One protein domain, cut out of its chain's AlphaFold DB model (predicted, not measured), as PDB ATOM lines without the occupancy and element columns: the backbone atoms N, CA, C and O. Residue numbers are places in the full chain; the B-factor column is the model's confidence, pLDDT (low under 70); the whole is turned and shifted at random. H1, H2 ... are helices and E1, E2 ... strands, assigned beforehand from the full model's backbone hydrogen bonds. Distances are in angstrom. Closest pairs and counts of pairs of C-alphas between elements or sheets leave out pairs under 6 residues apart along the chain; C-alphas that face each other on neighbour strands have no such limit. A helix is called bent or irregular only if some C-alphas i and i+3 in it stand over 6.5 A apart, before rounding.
ATOM      1  N   VAL A   4      41.963  -8.934 -33.264       94.12
ATOM      2  CA  VAL A   4      42.978  -9.668 -32.512       94.12
ATOM      3  C   VAL A   4      43.222 -11.011 -33.184       94.12
ATOM      4  O   VAL A   4      42.310 -11.613 -33.751       94.12
ATOM      5  N   LEU A   5      44.470 -11.463 -33.141       91.94
ATOM      6  CA  LEU A   5      44.860 -12.771 -33.645       91.94
ATOM      7  C   LEU A   5      44.740 -13.772 -32.504       91.94
ATOM      8  O   LEU A   5      45.504 -13.721 -31.541       91.94
ATOM      9  N   VAL A   6      43.752 -14.655 -32.601       90.94
ATOM     10  CA  VAL A   6      43.520 -15.700 -31.607       90.94
ATOM     11  C   VAL A   6      44.101 -16.998 -32.133       90.94
ATOM     12  O   VAL A   6      43.746 -17.446 -33.220       90.94
ATOM     13  N   ARG A   7      44.980 -17.622 -31.351       89.88
ATOM     14  CA  ARG A   7      45.388 -19.007 -31.578       89.88
ATOM     15  C   ARG A   7      44.603 -19.890 -30.608       89.88
ATOM     16  O   ARG A   7      44.850 -19.781 -29.407       89.88
ATOM     17  N   PRO A   8      43.646 -20.706 -31.083       82.56
ATOM     18  CA  PRO A   8      42.917 -21.613 -30.208       82.56
ATOM     19  C   PRO A   8      43.880 -22.612 -29.565       82.56
ATOM     20  O   PRO A   8      44.866 -23.012 -30.188       82.56
ATOM     21  N   ASP A   9      43.577 -23.056 -28.345       84.38
ATOM     22  CA  ASP A   9      44.333 -24.138 -27.716       84.38
ATOM     23  C   ASP A   9      44.360 -25.369 -28.625       84.38
ATOM     24  O   ASP A   9      43.364 -25.709 -29.266       84.38
ATOM     25  N   ARG A  10      45.491 -26.078 -28.663       82.75
ATOM     26  CA  ARG A  10      45.694 -27.208 -29.584       82.75
ATOM     27  C   ARG A  10      44.624 -28.294 -29.447       82.75
ATOM     28  O   ARG A  10      44.209 -28.870 -30.448       82.75
ATOM     29  N   GLU A  11      44.179 -28.574 -28.224       82.88
ATOM     30  CA  GLU A  11      43.104 -29.541 -27.965       82.88
ATOM     31  C   GLU A  11      41.762 -29.057 -28.515       82.88
ATOM     32  O   GLU A  11      41.031 -29.831 -29.133       82.88
ATOM     33  N   VAL A  12      41.467 -27.765 -28.354       79.94
ATOM     34  CA  VAL A  12      40.268 -27.138 -28.908       79.94
ATOM     35  C   VAL A  12      40.326 -27.196 -30.427       79.94
ATOM     36  O   VAL A  12      39.421 -27.764 -31.032       79.94
ATOM     37  N   ALA A  13      41.413 -26.719 -31.038       80.12
ATOM     38  CA  ALA A  13      41.604 -26.749 -32.484       80.12
ATOM     39  C   ALA A  13      41.437 -28.168 -33.050       80.12
ATOM     40  O   ALA A  13      40.670 -28.369 -33.989       80.12
ATOM     41  N   ALA A  14      42.054 -29.171 -32.418       81.31
ATOM     42  CA  ALA A  14      41.918 -30.568 -32.820       81.31
ATOM     43  C   ALA A  14      40.479 -31.094 -32.680       81.31
ATOM     44  O   ALA A  14      40.006 -31.809 -33.561       81.31
ATOM     45  N   SER A  15      39.766 -30.730 -31.607       78.94
ATOM     46  CA  SER A  15      38.394 -31.198 -31.354       78.94
ATOM     47  C   SER A  15      37.378 -30.720 -32.395       78.94
ATOM     48  O   SER A  15      36.371 -31.391 -32.626       78.94
ATOM     49  N   VAL A  16      37.652 -29.581 -33.034       74.44
ATOM     50  CA  VAL A  16      36.790 -28.962 -34.048       74.44
ATOM     51  C   VAL A  16      37.416 -28.939 -35.445       74.44
ATOM     52  O   VAL A  16      36.875 -28.317 -36.353       74.44
ATOM     53  N   GLY A  17      38.548 -29.621 -35.646       76.00
ATOM     54  CA  GLY A  17      39.213 -29.714 -36.949       76.00
ATOM     55  C   GLY A  17      39.774 -28.387 -37.473       76.00
ATOM     56  O   GLY A  17      39.949 -28.234 -38.681       76.00
ATOM     57  N   LEU A  18      40.050 -27.427 -36.589       78.12
ATOM     58  CA  LEU A  18      40.699 -26.172 -36.951       78.12
ATOM     59  C   LEU A  18      42.212 -26.373 -37.119       78.12
ATOM     60  O   LEU A  18      42.824 -27.133 -36.360       78.12
ATOM     61  N   PRO A  19      42.845 -25.679 -38.077       73.44
ATOM     62  CA  PRO A  19      44.295 -25.691 -38.204       73.44
ATOM     63  C   PRO A  19      44.960 -24.936 -37.043       73.44
ATOM     64  O   PRO A  19      44.390 -24.003 -36.476       73.44
ATOM     65  N   ASP A  20      46.196 -25.325 -36.720       80.19
ATOM     66  CA  ASP A  20      47.038 -24.664 -35.711       80.19
ATOM     67  C   ASP A  20      47.600 -23.344 -36.268       80.19
ATOM     68  O   ASP A  20      48.769 -23.226 -36.638       80.19
ATOM     69  N   THR A  21      46.711 -22.365 -36.431       82.69
ATOM     70  CA  THR A  21      47.001 -21.051 -37.012       82.69
ATOM     71  C   THR A  21      46.313 -19.947 -36.224       82.69
ATOM     72  O   THR A  21      45.320 -20.181 -35.539       82.69
ATOM     73  N   GLU A  22      46.826 -18.728 -36.348       89.12
ATOM     74  CA  GLU A  22      46.160 -17.538 -35.824       89.12
ATOM     75  C   GLU A  22      44.936 -17.179 -36.666       89.12
ATOM     76  O   GLU A  22      45.006 -17.121 -37.893       89.12
ATOM     77  N   ILE A  23      43.820 -16.922 -35.987       90.31
ATOM     78  CA  ILE A  23      42.535 -16.599 -36.595       90.31
ATOM     79  C   ILE A  23      42.165 -15.164 -36.206       90.31
ATOM     80  O   ILE A  23      42.140 -14.844 -35.011       90.31
ATOM     81  N   PRO A  24      41.901 -14.279 -37.180       93.12
ATOM     82  CA  PRO A  24      41.487 -12.915 -36.894       93.12
ATOM     83  C   PRO A  24      40.051 -12.891 -36.366       93.12
ATOM     84  O   PRO A  24      39.132 -13.399 -37.005       93.12
ATOM     85  N   VAL A  25      39.862 -12.271 -35.205       94.81
ATOM     86  CA  VAL A  25      38.556 -12.104 -34.553       94.81
ATOM     87  C   VAL A  25      38.448 -10.690 -34.001       94.81
ATOM     88  O   VAL A  25      39.423 -10.145 -33.480       94.81
ATOM     89  N   ARG A  26      37.280 -10.056 -34.109       96.19
ATOM     90  CA  ARG A  26      37.039  -8.770 -33.444       96.19
ATOM     91  C   ARG A  26      37.106  -8.940 -31.931       96.19
ATOM     92  O   ARG A  26      36.488  -9.853 -31.388       96.19
ATOM     93  N   ALA A  27      37.851  -8.067 -31.255       94.38
ATOM     94  CA  ALA A  27      38.146  -8.186 -29.824       94.38
ATOM     95  C   ALA A  27      36.882  -8.388 -28.966       94.38
ATOM     96  O   ALA A  27      36.870  -9.211 -28.056       94.38
ATOM     97  N   GLU A  28      35.795  -7.695 -29.306       94.75
ATOM     98  CA  GLU A  28      34.496  -7.784 -28.638       94.75
ATOM     99  C   GLU A  28      33.779  -9.141 -28.790       94.75
ATOM    100  O   GLU A  28      32.829  -9.417 -28.059       94.75
ATOM    101  N   HIS A  29      34.199  -9.992 -29.728       95.62
ATOM    102  CA  HIS A  29      33.575 -11.287 -30.011       95.62
ATOM    103  C   HIS A  29      34.373 -12.485 -29.487       95.62
ATOM    104  O   HIS A  29      33.844 -13.597 -29.501       95.62
ATOM    105  N   VAL A  30      35.604 -12.279 -29.004       93.19
ATOM    106  CA  VAL A  30      36.506 -13.362 -28.572       93.19
ATOM    107  C   VAL A  30      35.849 -14.250 -27.519       93.19
ATOM    108  O   VAL A  30      35.718 -15.450 -27.742       93.19
ATOM    109  N   ASP A  31      35.356 -13.666 -26.425       91.44
ATOM    110  CA  ASP A  31      34.770 -14.425 -25.311       91.44
ATOM    111  C   ASP A  31      33.503 -15.189 -25.717       91.44
ATOM    112  O   ASP A  31      33.217 -16.270 -25.201       91.44
ATOM    113  N   ARG A  32      32.737 -14.636 -26.665       93.00
ATOM    114  CA  ARG A  32      31.537 -15.286 -27.203       93.00
ATOM    115  C   ARG A  32      31.908 -16.498 -28.052       93.00
ATOM    116  O   ARG A  32      31.260 -17.532 -27.935       93.00
ATOM    117  N   ILE A  33      32.915 -16.356 -28.912       92.06
ATOM    118  CA  ILE A  33      33.310 -17.388 -29.874       92.06
ATOM    119  C   ILE A  33      34.102 -18.504 -29.195       92.06
ATOM    120  O   ILE A  33      33.864 -19.669 -29.488       92.06
ATOM    121  N   PHE A  34      35.002 -18.164 -28.273       89.25
ATOM    122  CA  PHE A  34      35.877 -19.104 -27.567       89.25
ATOM    123  C   PHE A  34      35.421 -19.367 -26.127       89.25
ATOM    124  O   PHE A  34      36.240 -19.596 -25.240       89.25
ATOM    125  N   GLY A  35      34.110 -19.327 -25.883       84.75
ATOM    126  CA  GLY A  35      33.528 -19.673 -24.589       84.75
ATOM    127  C   GLY A  35      33.641 -21.173 -24.276       84.75
ATOM    128  O   GLY A  35      34.591 -21.862 -24.630       84.75
ATOM    129  N   ARG A  36      32.627 -21.738 -23.610       82.38
ATOM    130  CA  ARG A  36      32.642 -23.161 -23.200       82.38
ATOM    131  C   ARG A  36      32.744 -24.147 -24.376       82.38
ATOM    132  O   ARG A  36      33.244 -25.256 -24.203       82.38
ATOM    133  N   ARG A  37      32.211 -23.775 -25.538       84.12
ATOM    134  CA  ARG A  37      32.359 -24.480 -26.816       84.12
ATOM    135  C   ARG A  37      32.665 -23.431 -27.871       84.12
ATOM    136  O   ARG A  37      32.144 -22.321 -27.770       84.12
ATOM    137  N   VAL A  38      33.482 -23.795 -28.854       88.12
ATOM    138  CA  VAL A  38      33.788 -22.894 -29.964       88.12
ATOM    139  C   VAL A  38      32.567 -22.757 -30.863       88.12
ATOM    140  O   VAL A  38      32.040 -23.760 -31.337       88.12
ATOM    141  N   ASP A  39      32.134 -21.524 -31.103       91.31
ATOM    142  CA  ASP A  39      31.108 -21.204 -32.098       91.31
ATOM    143  C   ASP A  39      31.769 -21.090 -33.480       91.31
ATOM    144  O   ASP A  39      32.226 -20.020 -33.891       91.31
ATOM    145  N   LEU A  40      31.885 -22.224 -34.178       89.62
ATOM    146  CA  LEU A  40      32.563 -22.296 -35.474       89.62
ATOM    147  C   LEU A  40      31.877 -21.446 -36.549       89.62
ATOM    148  O   LEU A  40      32.557 -20.853 -37.385       89.62
ATOM    149  N   ALA A  41      30.546 -21.369 -36.520       92.00
ATOM    150  CA  ALA A  41      29.764 -20.560 -37.447       92.00
ATOM    151  C   ALA A  41      30.117 -19.074 -37.290       92.00
ATOM    152  O   ALA A  41      30.508 -18.417 -38.256       92.00
ATOM    153  N   ALA A  42      30.100 -18.575 -36.052       93.50
ATOM    154  CA  ALA A  42      30.517 -17.208 -35.774       93.50
ATOM    155  C   ALA A  42      31.996 -16.960 -36.090       93.50
ATOM    156  O   ALA A  42      32.346 -15.869 -36.532       93.50
ATOM    157  N   LEU A  43      32.867 -17.949 -35.883       91.81
ATOM    158  CA  LEU A  43      34.281 -17.829 -36.231       91.81
ATOM    159  C   LEU A  43      34.475 -17.699 -37.753       91.81
ATOM    160  O   LEU A  43      35.270 -16.873 -38.193       91.81
ATOM    161  N   VAL A  44      33.725 -18.452 -38.567       93.44
ATOM    162  CA  VAL A  44      33.711 -18.282 -40.033       93.44
ATOM    163  C   VAL A  44      33.207 -16.895 -40.428       93.44
ATOM    164  O   VAL A  44      33.800 -16.260 -41.301       93.44
ATOM    165  N   ASP A  45      32.157 -16.394 -39.774       94.19
ATOM    166  CA  ASP A  45      31.646 -15.043 -40.025       94.19
ATOM    167  C   ASP A  45      32.697 -13.959 -39.715       94.19
ATOM    168  O   ASP A  45      32.804 -12.976 -40.452       94.19
ATOM    169  N   GLU A  46      33.514 -14.137 -38.669       94.81
ATOM    170  CA  GLU A  46      34.643 -13.243 -38.373       94.81
ATOM    171  C   GLU A  46      35.716 -13.285 -39.458       94.81
ATOM    172  O   GLU A  46      36.201 -12.234 -39.874       94.81
ATOM    173  N   VAL A  47      36.056 -14.475 -39.951       92.19
ATOM    174  CA  VAL A  47      37.057 -14.639 -41.012       92.19
ATOM    175  C   VAL A  47      36.599 -13.994 -42.318       92.19
ATOM    176  O   VAL A  47      37.382 -13.289 -42.955       92.19
ATOM    177  N   GLU A  48      35.330 -14.154 -42.707       92.81
ATOM    178  CA  GLU A  48      34.792 -13.461 -43.884       92.81
ATOM    179  C   GLU A  48      34.740 -11.939 -43.683       92.81
ATOM    180  O   GLU A  48      35.076 -11.184 -44.598       92.81
ATOM    181  N   ALA A  49      34.373 -11.467 -42.487       94.06
ATOM    182  CA  ALA A  49      34.386 -10.040 -42.174       94.06
ATOM    183  C   ALA A  49      35.808  -9.452 -42.194       94.06
ATOM    184  O   ALA A  49      35.996  -8.325 -42.658       94.06
ATOM    185  N   PHE A  50      36.808 -10.208 -41.736       93.56
ATOM    186  CA  PHE A  50      38.213  -9.813 -41.807       93.56
ATOM    187  C   PHE A  50      38.684  -9.738 -43.253       93.56
ATOM    188  O   PHE A  50      39.262  -8.734 -43.649       93.56
ATOM    189  N   ALA A  51      38.380 -10.753 -44.060       91.88
ATOM    190  CA  ALA A  51      38.725 -10.786 -45.477       91.88
ATOM    191  C   ALA A  51      38.137  -9.604 -46.261       91.88
ATOM    192  O   ALA A  51      38.793  -9.053 -47.142       91.88
ATOM    193  N   ALA A  52      36.918  -9.183 -45.916       92.38
ATOM    194  CA  ALA A  52      36.295  -8.001 -46.504       92.38
ATOM    195  C   ALA A  52      36.968  -6.687 -46.067       92.38
ATOM    196  O   ALA A  52      37.011  -5.735 -46.847       92.38
ATOM    197  N   ALA A  53      37.468  -6.619 -44.829       93.38
ATOM    198  CA  ALA A  53      38.125  -5.432 -44.280       93.38
ATOM    199  C   ALA A  53      39.598  -5.309 -44.703       93.38
ATOM    200  O   ALA A  53      40.077  -4.199 -44.910       93.38
ATOM    201  N   GLU A  54      40.293  -6.438 -44.850       91.75
ATOM    202  CA  GLU A  54      41.729  -6.538 -45.129       91.75
ATOM    203  C   GLU A  54      41.992  -7.483 -46.327       91.75
ATOM    204  O   GLU A  54      42.551  -8.573 -46.148       91.75
ATOM    205  N   PRO A  55      41.611  -7.110 -47.569       88.56
ATOM    206  CA  PRO A  55      41.708  -8.006 -48.729       88.56
ATOM    207  C   PRO A  55      43.131  -8.502 -49.013       88.56
ATOM    208  O   PRO A  55      43.334  -9.649 -49.411       88.56
ATOM    209  N   ASP A  56      44.135  -7.669 -48.733       90.38
ATOM    210  CA  ASP A  56      45.551  -8.001 -48.927       90.38
ATOM    211  C   ASP A  56      46.049  -9.082 -47.947       90.38
ATOM    212  O   ASP A  56      47.095  -9.701 -48.161       90.38
ATOM    213  N   ALA A  57      45.305  -9.337 -46.866       85.94
ATOM    214  CA  ALA A  57      45.617 -10.363 -45.880       85.94
ATOM    215  C   ALA A  57      44.946 -11.717 -46.177       85.94
ATOM    216  O   ALA A  57      45.297 -12.703 -45.525       85.94
ATOM    217  N   ILE A  58      44.049 -11.803 -47.171       84.88
ATOM    218  CA  ILE A  58      43.295 -13.026 -47.509       84.88
ATOM    219  C   ILE A  58      44.229 -14.207 -47.767       84.88
ATOM    220  O   ILE A  58      44.032 -15.277 -47.199       84.88
ATOM    221  N   ALA A  59      45.298 -14.004 -48.543       86.50
ATOM    222  CA  ALA A  59      46.244 -15.068 -48.884       86.50
ATOM    223  C   ALA A  59      46.898 -15.723 -47.651       86.50
ATOM    224  O   ALA A  59      47.342 -16.867 -47.715       86.50
ATOM    225  N   LYS A  60      46.958 -15.018 -46.511       84.69
ATOM    226  CA  LYS A  60      47.523 -15.550 -45.261       84.69
ATOM    227  C   LYS A  60      46.543 -16.436 -44.495       84.69
ATOM    228  O   LYS A  60      46.985 -17.272 -43.716       84.69
ATOM    229  N   ILE A  61      45.243 -16.236 -44.695       85.81
ATOM    230  CA  ILE A  61      44.177 -16.907 -43.940       85.81
ATOM    231  C   ILE A  61      43.332 -17.849 -44.800       85.81
ATOM    232  O   ILE A  61      42.504 -18.570 -44.258       85.81
ATOM    233  N   GLU A  62      43.528 -17.871 -46.120       87.94
ATOM    234  CA  GLU A  62      42.699 -18.612 -47.075       87.94
ATOM    235  C   GLU A  62      42.589 -20.102 -46.731       87.94
ATOM    236  O   GLU A  62      41.485 -20.627 -46.596       87.94
ATOM    237  N   ALA A  63      43.717 -20.782 -46.508       87.06
ATOM    238  CA  ALA A  63      43.719 -22.193 -46.122       87.06
ATOM    239  C   ALA A  63      42.951 -22.441 -44.811       87.06
ATOM    240  O   ALA A  63      42.211 -23.421 -44.699       87.06
ATOM    241  N   THR A  64      43.083 -21.531 -43.842       86.75
ATOM    242  CA  THR A  64      42.364 -21.594 -42.567       86.75
ATOM    243  C   THR A  64      40.867 -21.380 -42.759       86.75
ATOM    244  O   THR A  64      40.075 -22.174 -42.255       86.75
ATOM    245  N   ALA A  65      40.470 -20.386 -43.555       89.44
ATOM    246  CA  ALA A  65      39.077 -20.124 -43.901       89.44
ATOM    247  C   ALA A  65      38.428 -21.348 -44.564       89.44
ATOM    248  O   ALA A  65      37.357 -21.792 -44.155       89.44
ATOM    249  N   ILE A  66      39.110 -21.949 -45.544       90.62
ATOM    250  CA  ILE A  66      38.637 -23.140 -46.256       90.62
ATOM    251  C   ILE A  66      38.440 -24.325 -45.299       90.62
ATOM    252  O   ILE A  66      37.403 -24.991 -45.352       90.62
ATOM    253  N   ALA A  67      39.406 -24.587 -44.413       89.31
ATOM    254  CA  ALA A  67      39.297 -25.657 -43.422       89.31
ATOM    255  C   ALA A  67      38.108 -25.431 -42.472       89.31
ATOM    256  O   ALA A  67      37.341 -26.357 -42.201       89.31
ATOM    257  N   MET A  68      37.908 -24.186 -42.036       90.94
ATOM    258  CA  MET A  68      36.794 -23.802 -41.172       90.94
ATOM    259  C   MET A  68      35.429 -24.020 -41.825       90.94
ATOM    260  O   MET A  68      34.529 -24.540 -41.168       90.94
ATOM    261  N   PHE A  69      35.270 -23.694 -43.114       94.81
ATOM    262  CA  PHE A  69      34.037 -24.016 -43.838       94.81
ATOM    263  C   PHE A  69      33.750 -25.516 -43.812       94.81
ATOM    264  O   PHE A  69      32.628 -25.914 -43.507       94.81
ATOM    265  N   GLY A  70      34.757 -26.354 -44.075       93.44
ATOM    266  CA  GLY A  70      34.593 -27.809 -44.028       93.44
ATOM    267  C   GLY A  70      34.157 -28.322 -42.652       93.44
ATOM    268  O   GLY A  70      33.289 -29.194 -42.579       93.44
ATOM    269  N   ALA A  71      34.719 -27.759 -41.577       92.00
ATOM    270  CA  ALA A  71      34.384 -28.114 -40.199       92.00
ATOM    271  C   ALA A  71      32.958 -27.690 -39.809       92.00
ATOM    272  O   ALA A  71      32.195 -28.512 -39.299       92.00
ATOM    273  N   VAL A  72      32.572 -26.441 -40.107       94.25
ATOM    274  CA  VAL A  72      31.213 -25.927 -39.855       94.25
ATOM    275  C   VAL A  72      30.174 -26.756 -40.594       94.25
ATOM    276  O   VAL A  72      29.171 -27.162 -40.012       94.25
ATOM    277  N   VAL A  73      30.407 -27.031 -41.879       96.25
ATOM    278  CA  VAL A  73      29.458 -27.801 -42.684       96.25
ATOM    279  C   VAL A  73      29.310 -29.220 -42.135       96.25
ATOM    280  O   VAL A  73      28.192 -29.720 -42.063       96.25
ATOM    281  N   ASP A  74      30.395 -29.867 -41.701       94.12
ATOM    282  CA  ASP A  74      30.305 -31.211 -41.124       94.12
ATOM    283  C   ASP A  74      29.558 -31.243 -39.779       94.12
ATOM    284  O   ASP A  74      28.757 -32.148 -39.542       94.12
ATOM    285  N   GLU A  75      29.757 -30.245 -38.912       93.06
ATOM    286  CA  GLU A  75      28.966 -30.089 -37.682       93.06
ATOM    287  C   GLU A  75      27.476 -29.899 -37.994       93.06
ATOM    288  O   GLU A  75      26.637 -30.650 -37.495       93.06
ATOM    289  N   LEU A  76      27.141 -28.985 -38.908       95.56
ATOM    290  CA  LEU A  76      25.755 -28.724 -39.300       95.56
ATOM    291  C   LEU A  76      25.084 -29.947 -39.944       95.56
ATOM    292  O   LEU A  76      23.908 -30.204 -39.692       95.56
ATOM    293  N   LEU A  77      25.820 -30.729 -40.741       96.75
ATOM    294  CA  LEU A  77      25.326 -31.988 -41.305       96.75
ATOM    295  C   LEU A  77      25.047 -33.036 -40.220       96.75
ATOM    296  O   LEU A  77      24.042 -33.744 -40.319       96.75
ATOM    297  N   ARG A  78      25.903 -33.143 -39.192       94.56
ATOM    298  CA  ARG A  78      25.685 -34.049 -38.048       94.56
ATOM    299  C   ARG A  78      24.448 -33.657 -37.243       94.56
ATOM    300  O   ARG A  78      23.671 -34.535 -36.873       94.56
ATOM    301  N   ASP A  79      24.223 -32.360 -37.075       95.31
ATOM    302  CA  ASP A  79      23.048 -31.813 -36.390       95.31
ATOM    303  C   ASP A  79      21.790 -31.771 -37.275       95.31
ATOM    304  O   ASP A  79      20.719 -31.375 -36.816       95.31
ATOM    305  N   ARG A  80      21.893 -32.207 -38.539       96.62
ATOM    306  CA  ARG A  80      20.820 -32.181 -39.550       96.62
ATOM    307  C   ARG A  80      20.285 -30.776 -39.865       96.62
ATOM    308  O   ARG A  80      19.178 -30.643 -40.380       96.62
ATOM    309  N   ASN A  81      21.085 -29.740 -39.622       97.25
ATOM    310  CA  ASN A  81      20.809 -28.357 -40.013       97.25
ATOM    311  C   ASN A  81      21.199 -28.142 -41.482       97.25
ATOM    312  O   ASN A  81      22.177 -27.460 -41.801       97.25
ATOM    313  N   PHE A  82      20.467 -28.787 -42.386       98.00
ATOM    314  CA  PHE A  82      20.865 -28.916 -43.784       98.00
ATOM    315  C   PHE A  82      20.879 -27.585 -44.546       98.00
ATOM    316  O   PHE A  82      21.781 -27.360 -45.348       98.00
ATOM    317  N   GLU A  83      19.944 -26.676 -44.276       97.94
ATOM    318  CA  GLU A  83      19.871 -25.362 -44.922       97.94
ATOM    319  C   GLU A  83      21.106 -24.513 -44.596       97.94
ATOM    320  O   GLU A  83      21.709 -23.891 -45.476       97.94
ATOM    321  N   LEU A  84      21.529 -24.523 -43.328       97.25
ATOM    322  CA  LEU A  84      22.761 -23.854 -42.917       97.25
ATOM    323  C   LEU A  84      23.983 -24.564 -43.506       97.25
ATOM    324  O   LEU A  84      24.884 -23.887 -43.995       97.25
ATOM    325  N   ALA A  85      24.008 -25.900 -43.514       98.12
ATOM    326  CA  ALA A  85      25.102 -26.660 -44.115       98.12
ATOM    327  C   ALA A  85      25.283 -26.322 -45.607       98.12
ATOM    328  O   ALA A  85      26.406 -26.074 -46.040       98.12
ATOM    329  N   GLU A  86      24.197 -26.239 -46.384       98.31
ATOM    330  CA  GLU A  86      24.244 -25.796 -47.784       98.31
ATOM    331  C   GLU A  86      24.765 -24.360 -47.897       98.31
ATOM    332  O   GLU A  86      25.661 -24.100 -48.701       98.31
ATOM    333  N   SER A  87      24.252 -23.437 -47.077       97.88
ATOM    334  CA  SER A  87      24.696 -22.039 -47.077       97.88
ATOM    335  C   SER A  87      26.206 -21.924 -46.844       97.88
ATOM    336  O   SER A  87      26.914 -21.298 -47.638       97.88
ATOM    337  N   TYR A  88      26.734 -22.586 -45.810       97.44
ATOM    338  CA  TYR A  88      28.167 -22.587 -45.514       97.44
ATOM    339  C   TYR A  88      28.993 -23.318 -46.576       97.44
ATOM    340  O   TYR A  88      30.075 -22.844 -46.924       97.44
ATOM    341  N   ALA A  89      28.489 -24.409 -47.158       97.69
ATOM    342  CA  ALA A  89      29.187 -25.106 -48.235       97.69
ATOM    343  C   ALA A  89      29.299 -24.231 -49.493       97.69
ATOM    344  O   ALA A  89      30.372 -24.137 -50.087       97.69
ATOM    345  N   LEU A  90      28.225 -23.529 -49.870       97.62
ATOM    346  CA  LEU A  90      28.237 -22.566 -50.974       97.62
ATOM    347  C   LEU A  90      29.166 -21.385 -50.690       97.62
ATOM    348  O   LEU A  90      29.865 -20.939 -51.600       97.62
ATOM    349  N   ARG A  91      29.202 -20.881 -49.448       96.25
ATOM    350  CA  ARG A  91      30.172 -19.858 -49.020       96.25
ATOM    351  C   ARG A  91      31.601 -20.363 -49.209       96.25
ATOM    352  O   ARG A  91      32.353 -19.738 -49.949       96.25
ATOM    353  N   GLY A  92      31.941 -21.530 -48.666       95.81
ATOM    354  CA  GLY A  92      33.276 -22.112 -48.804       95.81
ATOM    355  C   GLY A  92      33.668 -22.428 -50.252       95.81
ATOM    356  O   GLY A  92      34.815 -22.222 -50.636       95.81
ATOM    357  N   LEU A  93      32.723 -22.833 -51.105       96.06
ATOM    358  CA  LEU A  93      32.980 -23.035 -52.536       96.06
ATOM    359  C   LEU A  93      33.254 -21.726 -53.293       96.06
ATOM    360  O   LEU A  93      33.842 -21.780 -54.367       96.06
ATOM    361  N   ARG A  94      32.884 -20.548 -52.771       94.25
ATOM    362  CA  ARG A  94      33.338 -19.271 -53.357       94.25
ATOM    363  C   ARG A  94      34.812 -19.006 -53.082       94.25
ATOM    364  O   ARG A  94      35.471 -18.402 -53.919       94.25
ATOM    365  N   TRP A  95      35.309 -19.472 -51.939       91.94
ATOM    366  CA  TRP A  95      36.726 -19.412 -51.588       91.94
ATOM    367  C   TRP A  95      37.531 -20.461 -52.357       91.94
ATOM    368  O   TRP A  95      38.569 -20.152 -52.925       91.94
ATOM    369  N   ALA A  96      37.020 -21.690 -52.439       93.19
ATOM    370  CA  ALA A  96      37.674 -22.789 -53.140       93.19
ATOM    371  C   ALA A  96      36.695 -23.542 -54.062       93.19
ATOM    372  O   ALA A  96      36.191 -24.608 -53.691       93.19
ATOM    373  N   PRO A  97      36.450 -23.050 -55.294       92.94
ATOM    374  CA  PRO A  97      35.473 -23.649 -56.215       92.94
ATOM    375  C   PRO A  97      35.759 -25.109 -56.583       92.94
ATOM    376  O   PRO A  97      34.838 -25.881 -56.871       92.94
ATOM    377  N   GLY A  98      37.037 -25.494 -56.577       90.88
ATOM    378  CA  GLY A  98      37.492 -26.849 -56.881       90.88
ATOM    379  C   GLY A  98      37.467 -27.811 -55.693       90.88
ATOM    380  O   GLY A  98      37.812 -28.975 -55.867       90.88
ATOM    381  N   LEU A  99      37.088 -27.372 -54.486       93.62
ATOM    382  CA  LEU A  99      37.231 -28.218 -53.306       93.62
ATOM    383  C   LEU A  99      36.204 -29.360 -53.293       93.62
ATOM    384  O   LEU A  99      35.025 -29.172 -52.983       93.62
ATOM    385  N   ILE A 100      36.691 -30.566 -53.599       94.44
ATOM    386  CA  ILE A 100      35.895 -31.795 -53.700       94.44
ATOM    387  C   ILE A 100      35.108 -32.052 -52.409       94.44
ATOM    388  O   ILE A 100      33.914 -32.327 -52.476       94.44
ATOM    389  N   SER A 101      35.734 -31.921 -51.235       93.62
ATOM    390  CA  SER A 101      35.084 -32.215 -49.948       93.62
ATOM    391  C   SER A 101      33.858 -31.334 -49.685       93.62
ATOM    392  O   SER A 101      32.795 -31.867 -49.370       93.62
ATOM    393  N   LEU A 102      33.962 -30.016 -49.893       95.88
ATOM    394  CA  LEU A 102      32.824 -29.098 -49.760       95.88
ATOM    395  C   LEU A 102      31.721 -29.409 -50.770       95.88
ATOM    396  O   LEU A 102      30.541 -29.310 -50.448       95.88
ATOM    397  N   ARG A 103      32.082 -29.828 -51.987       96.56
ATOM    398  CA  ARG A 103      31.106 -30.225 -53.007       96.56
ATOM    399  C   ARG A 103      30.347 -31.491 -52.607       96.56
ATOM    400  O   ARG A 103      29.132 -31.549 -52.769       96.56
ATOM    401  N   VAL A 104      31.034 -32.475 -52.026       96.81
ATOM    402  CA  VAL A 104      30.394 -33.679 -51.474       96.81
ATOM    403  C   VAL A 104      29.462 -33.324 -50.318       96.81
ATOM    404  O   VAL A 104      28.334 -33.816 -50.266       96.81
ATOM    405  N   GLN A 105      29.909 -32.456 -49.411       97.06
ATOM    406  CA  GLN A 105      29.107 -31.993 -48.282       97.06
ATOM    407  C   GLN A 105      27.880 -31.177 -48.723       97.06
ATOM    408  O   GLN A 105      26.804 -31.366 -48.161       97.06
ATOM    409  N   LEU A 106      28.002 -30.348 -49.766       98.06
ATOM    410  CA  LEU A 106      26.873 -29.648 -50.384       98.06
ATOM    411  C   LEU A 106      25.824 -30.637 -50.908       98.06
ATOM    412  O   LEU A 106      24.644 -30.504 -50.588       98.06
ATOM    413  N   GLY A 107      26.261 -31.680 -51.622       97.44
ATOM    414  CA  GLY A 107      25.353 -32.740 -52.060       97.44
ATOM    415  C   GLY A 107      24.680 -33.455 -50.881       97.44
ATOM    416  O   GLY A 107      23.475 -33.676 -50.902       97.44
ATOM    417  N   ARG A 108      25.408 -33.723 -49.785       97.44
ATOM    418  CA  ARG A 108      24.818 -34.295 -48.555       97.44
ATOM    419  C   ARG A 108      23.757 -33.387 -47.937       97.44
ATOM    420  O   ARG A 108      22.724 -33.894 -47.505       97.44
ATOM    421  N   ALA A 109      23.990 -32.076 -47.899       98.06
ATOM    422  CA  ALA A 109      23.020 -31.114 -47.384       98.06
ATOM    423  C   ALA A 109      21.738 -31.124 -48.232       98.06
ATOM    424  O   ALA A 109      20.642 -31.288 -47.701       98.06
ATOM    425  N   GLN A 110      21.874 -31.033 -49.555       97.81
ATOM    426  CA  GLN A 110      20.745 -31.049 -50.490       97.81
ATOM    427  C   GLN A 110      19.965 -32.361 -50.439       97.81
ATOM    428  O   GLN A 110      18.738 -32.341 -50.337       97.81
ATOM    429  N   HIS A 111      20.665 -33.493 -50.390       96.06
ATOM    430  CA  HIS A 111      20.040 -34.797 -50.209       96.06
ATOM    431  C   HIS A 111      19.270 -34.882 -48.883       96.06
ATOM    432  O   HIS A 111      18.142 -35.366 -48.851       96.06
ATOM    433  N   GLY A 112      19.837 -34.359 -47.788       95.69
ATOM    434  CA  GLY A 112      19.164 -34.271 -46.486       95.69
ATOM    435  C   GLY A 112      17.859 -33.465 -46.512       95.69
ATOM    436  O   GLY A 112      16.953 -33.750 -45.733       95.69
ATOM    437  N   MET A 113      17.741 -32.520 -47.450       97.44
ATOM    438  CA  MET A 113      16.537 -31.720 -47.713       97.44
ATOM    439  C   MET A 113      15.587 -32.354 -48.747       97.44
ATOM    440  O   MET A 113      14.626 -31.714 -49.164       97.44
ATOM    441  N   GLY A 114      15.851 -33.585 -49.198       95.44
ATOM    442  CA  GLY A 114      15.050 -34.270 -50.221       95.44
ATOM    443  C   GLY A 114      15.310 -33.799 -51.657       95.44
ATOM    444  O   GLY A 114      14.592 -34.196 -52.570       95.44
ATOM    445  N   ARG A 115      16.346 -32.983 -51.884       96.50
ATOM    446  CA  ARG A 115      16.774 -32.503 -53.209       96.50
ATOM    447  C   ARG A 115      17.816 -33.443 -53.812       96.50
ATOM    448  O   ARG A 115      18.995 -33.114 -53.939       96.50
ATOM    449  N   ALA A 116      17.379 -34.670 -54.092       93.50
ATOM    450  CA  ALA A 116      18.254 -35.754 -54.536       93.50
ATOM    451  C   ALA A 116      18.874 -35.493 -55.921       93.50
ATOM    452  O   ALA A 116      20.042 -35.810 -56.140       93.50
ATOM    453  N   ALA A 117      18.126 -34.881 -56.843       94.75
ATOM    454  CA  ALA A 117      18.625 -34.560 -58.180       94.75
ATOM    455  C   ALA A 117      19.790 -33.559 -58.115       94.75
ATOM    456  O   ALA A 117      20.853 -33.795 -58.690       94.75
ATOM    457  N   GLU A 118      19.631 -32.477 -57.350       96.38
ATOM    458  CA  GLU A 118      20.683 -31.485 -57.127       96.38
ATOM    459  C   GLU A 118      21.901 -32.108 -56.438       96.38
ATOM    460  O   GLU A 118      23.032 -31.920 -56.894       96.38
ATOM    461  N   ALA A 119      21.680 -32.934 -55.410       97.06
ATOM    462  CA  ALA A 119      22.757 -33.632 -54.717       97.06
ATOM    463  C   ALA A 119      23.612 -34.490 -55.664       97.06
ATOM    464  O   ALA A 119      24.846 -34.412 -55.629       97.06
ATOM    465  N   THR A 120      22.967 -35.252 -56.552       97.19
ATOM    466  CA  THR A 120      23.640 -36.100 -57.543       97.19
ATOM    467  C   THR A 120      24.506 -35.290 -58.499       97.19
ATOM    468  O   THR A 120      25.623 -35.713 -58.796       97.19
TER     469      THR A 120
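This is residues 4 to 120 of the 189 residues of an uncharacterized protein of Ilumatobacter coccineus (strain NBRC 103263 / KCTC 29153 / YM16-304) (UniProt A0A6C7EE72). A small two-strand sheet, E1 beside E2, packs through E2 on helix H3 at one end; the long, kinked H4 folds back along H3 and runs on to the other end, where it forms an up-and-down bundle with H5 and H6. H7 packs on H6 at the far end, while the short H1 is apart from the other helices. The printed part has 117 residues, with seven named helices and two named strands in the order E1 H1 E2 H2 H3 H4 H5 H6 H7; the sheet, E1 - E2, is antiparallel and the class is mostly helix. The whole is compact, with a radius of gyration of the C-alphas of 14.3 A and spans of 43 by 32 by 22 A.

E1, residues 4 to 6, and E2, residues 23 to 26, are antiparallel neighbours at 136 degrees, with N 4 and O 25 at 2.8 A and N 6 and O 23 at 2.9 A, within hydrogen-bond range. The closest C-alphas of E2 and H3, residues 40 to 53, are those of Val 25 and Glu 46, 5.6 A apart. H2, residues 27 to 33, and H3 touch only at the corner, and only just, with 3 pairs of C-alphas within 8 A; the closest are those of Ile 33 and Leu 43, 6.4 A. H3 and H4, residues 55 to 78, form a helical hairpin at a shallow tilt of 22 degrees, closest at the C-alphas of Ala 51 and Ile 58, 5.5 A. H4 and H5, residues 82 to 95, form another at 23 degrees, closest at the C-alphas of Val 73 and Ala 85, 4.7 A. H5 and H6, residues 100 to 112, form a third at 22 degrees, closest at the C-alphas of Phe 82 and Ala 109, 4.7 A. H4 touches H6 with residues 69 to 77 alone, the same way at a steep tilt of 37 degrees, only just past shallow; the closest C-alphas are those of Gly 70 and Leu 102, 6.1 A. H7, residues 116 to 120, touches residues 106 to 111 of H6. H1, residues 10 to 15, H3, H6 and H7 have every O i to N i+4 pair within hydrogen-bond range; H2 has 1 of 3, with 3 of 4 O i to N i+3 pairs, H4 15 of 20 and H5 9 of 10.

E1 begins at C-alpha 4, (42.978, -9.668, -32.512), and is 6.1 A long; E2 is 10.1 A, H1 8.5 A and H2 10.4 A. H3 is 19.8 A long. H4, 32.4 A long, begins at C-alpha 55, (41.708, -8.006, -48.729), and has a kink of 66 degrees near residue 62. H2 and H4 are irregular: C-alphas 28 and 31 are 7.4 A apart, C-alphas 60 and 63 are 7.7 A apart. H5 is 20.1 A long, H6 18.4 A and H7 6.2 A, ending at C-alpha 120, (23.640, -36.100, -57.543).

The two C-alphas farthest apart are those of Ala 27 and Ala 117, 43.4 A. The printed part has no cut and no long link. Residues 52 to 57, of which 55 to 57 belong to H4, stand free. The mean pLDDT of the printed part is 91.7, and no printed residue is under 70.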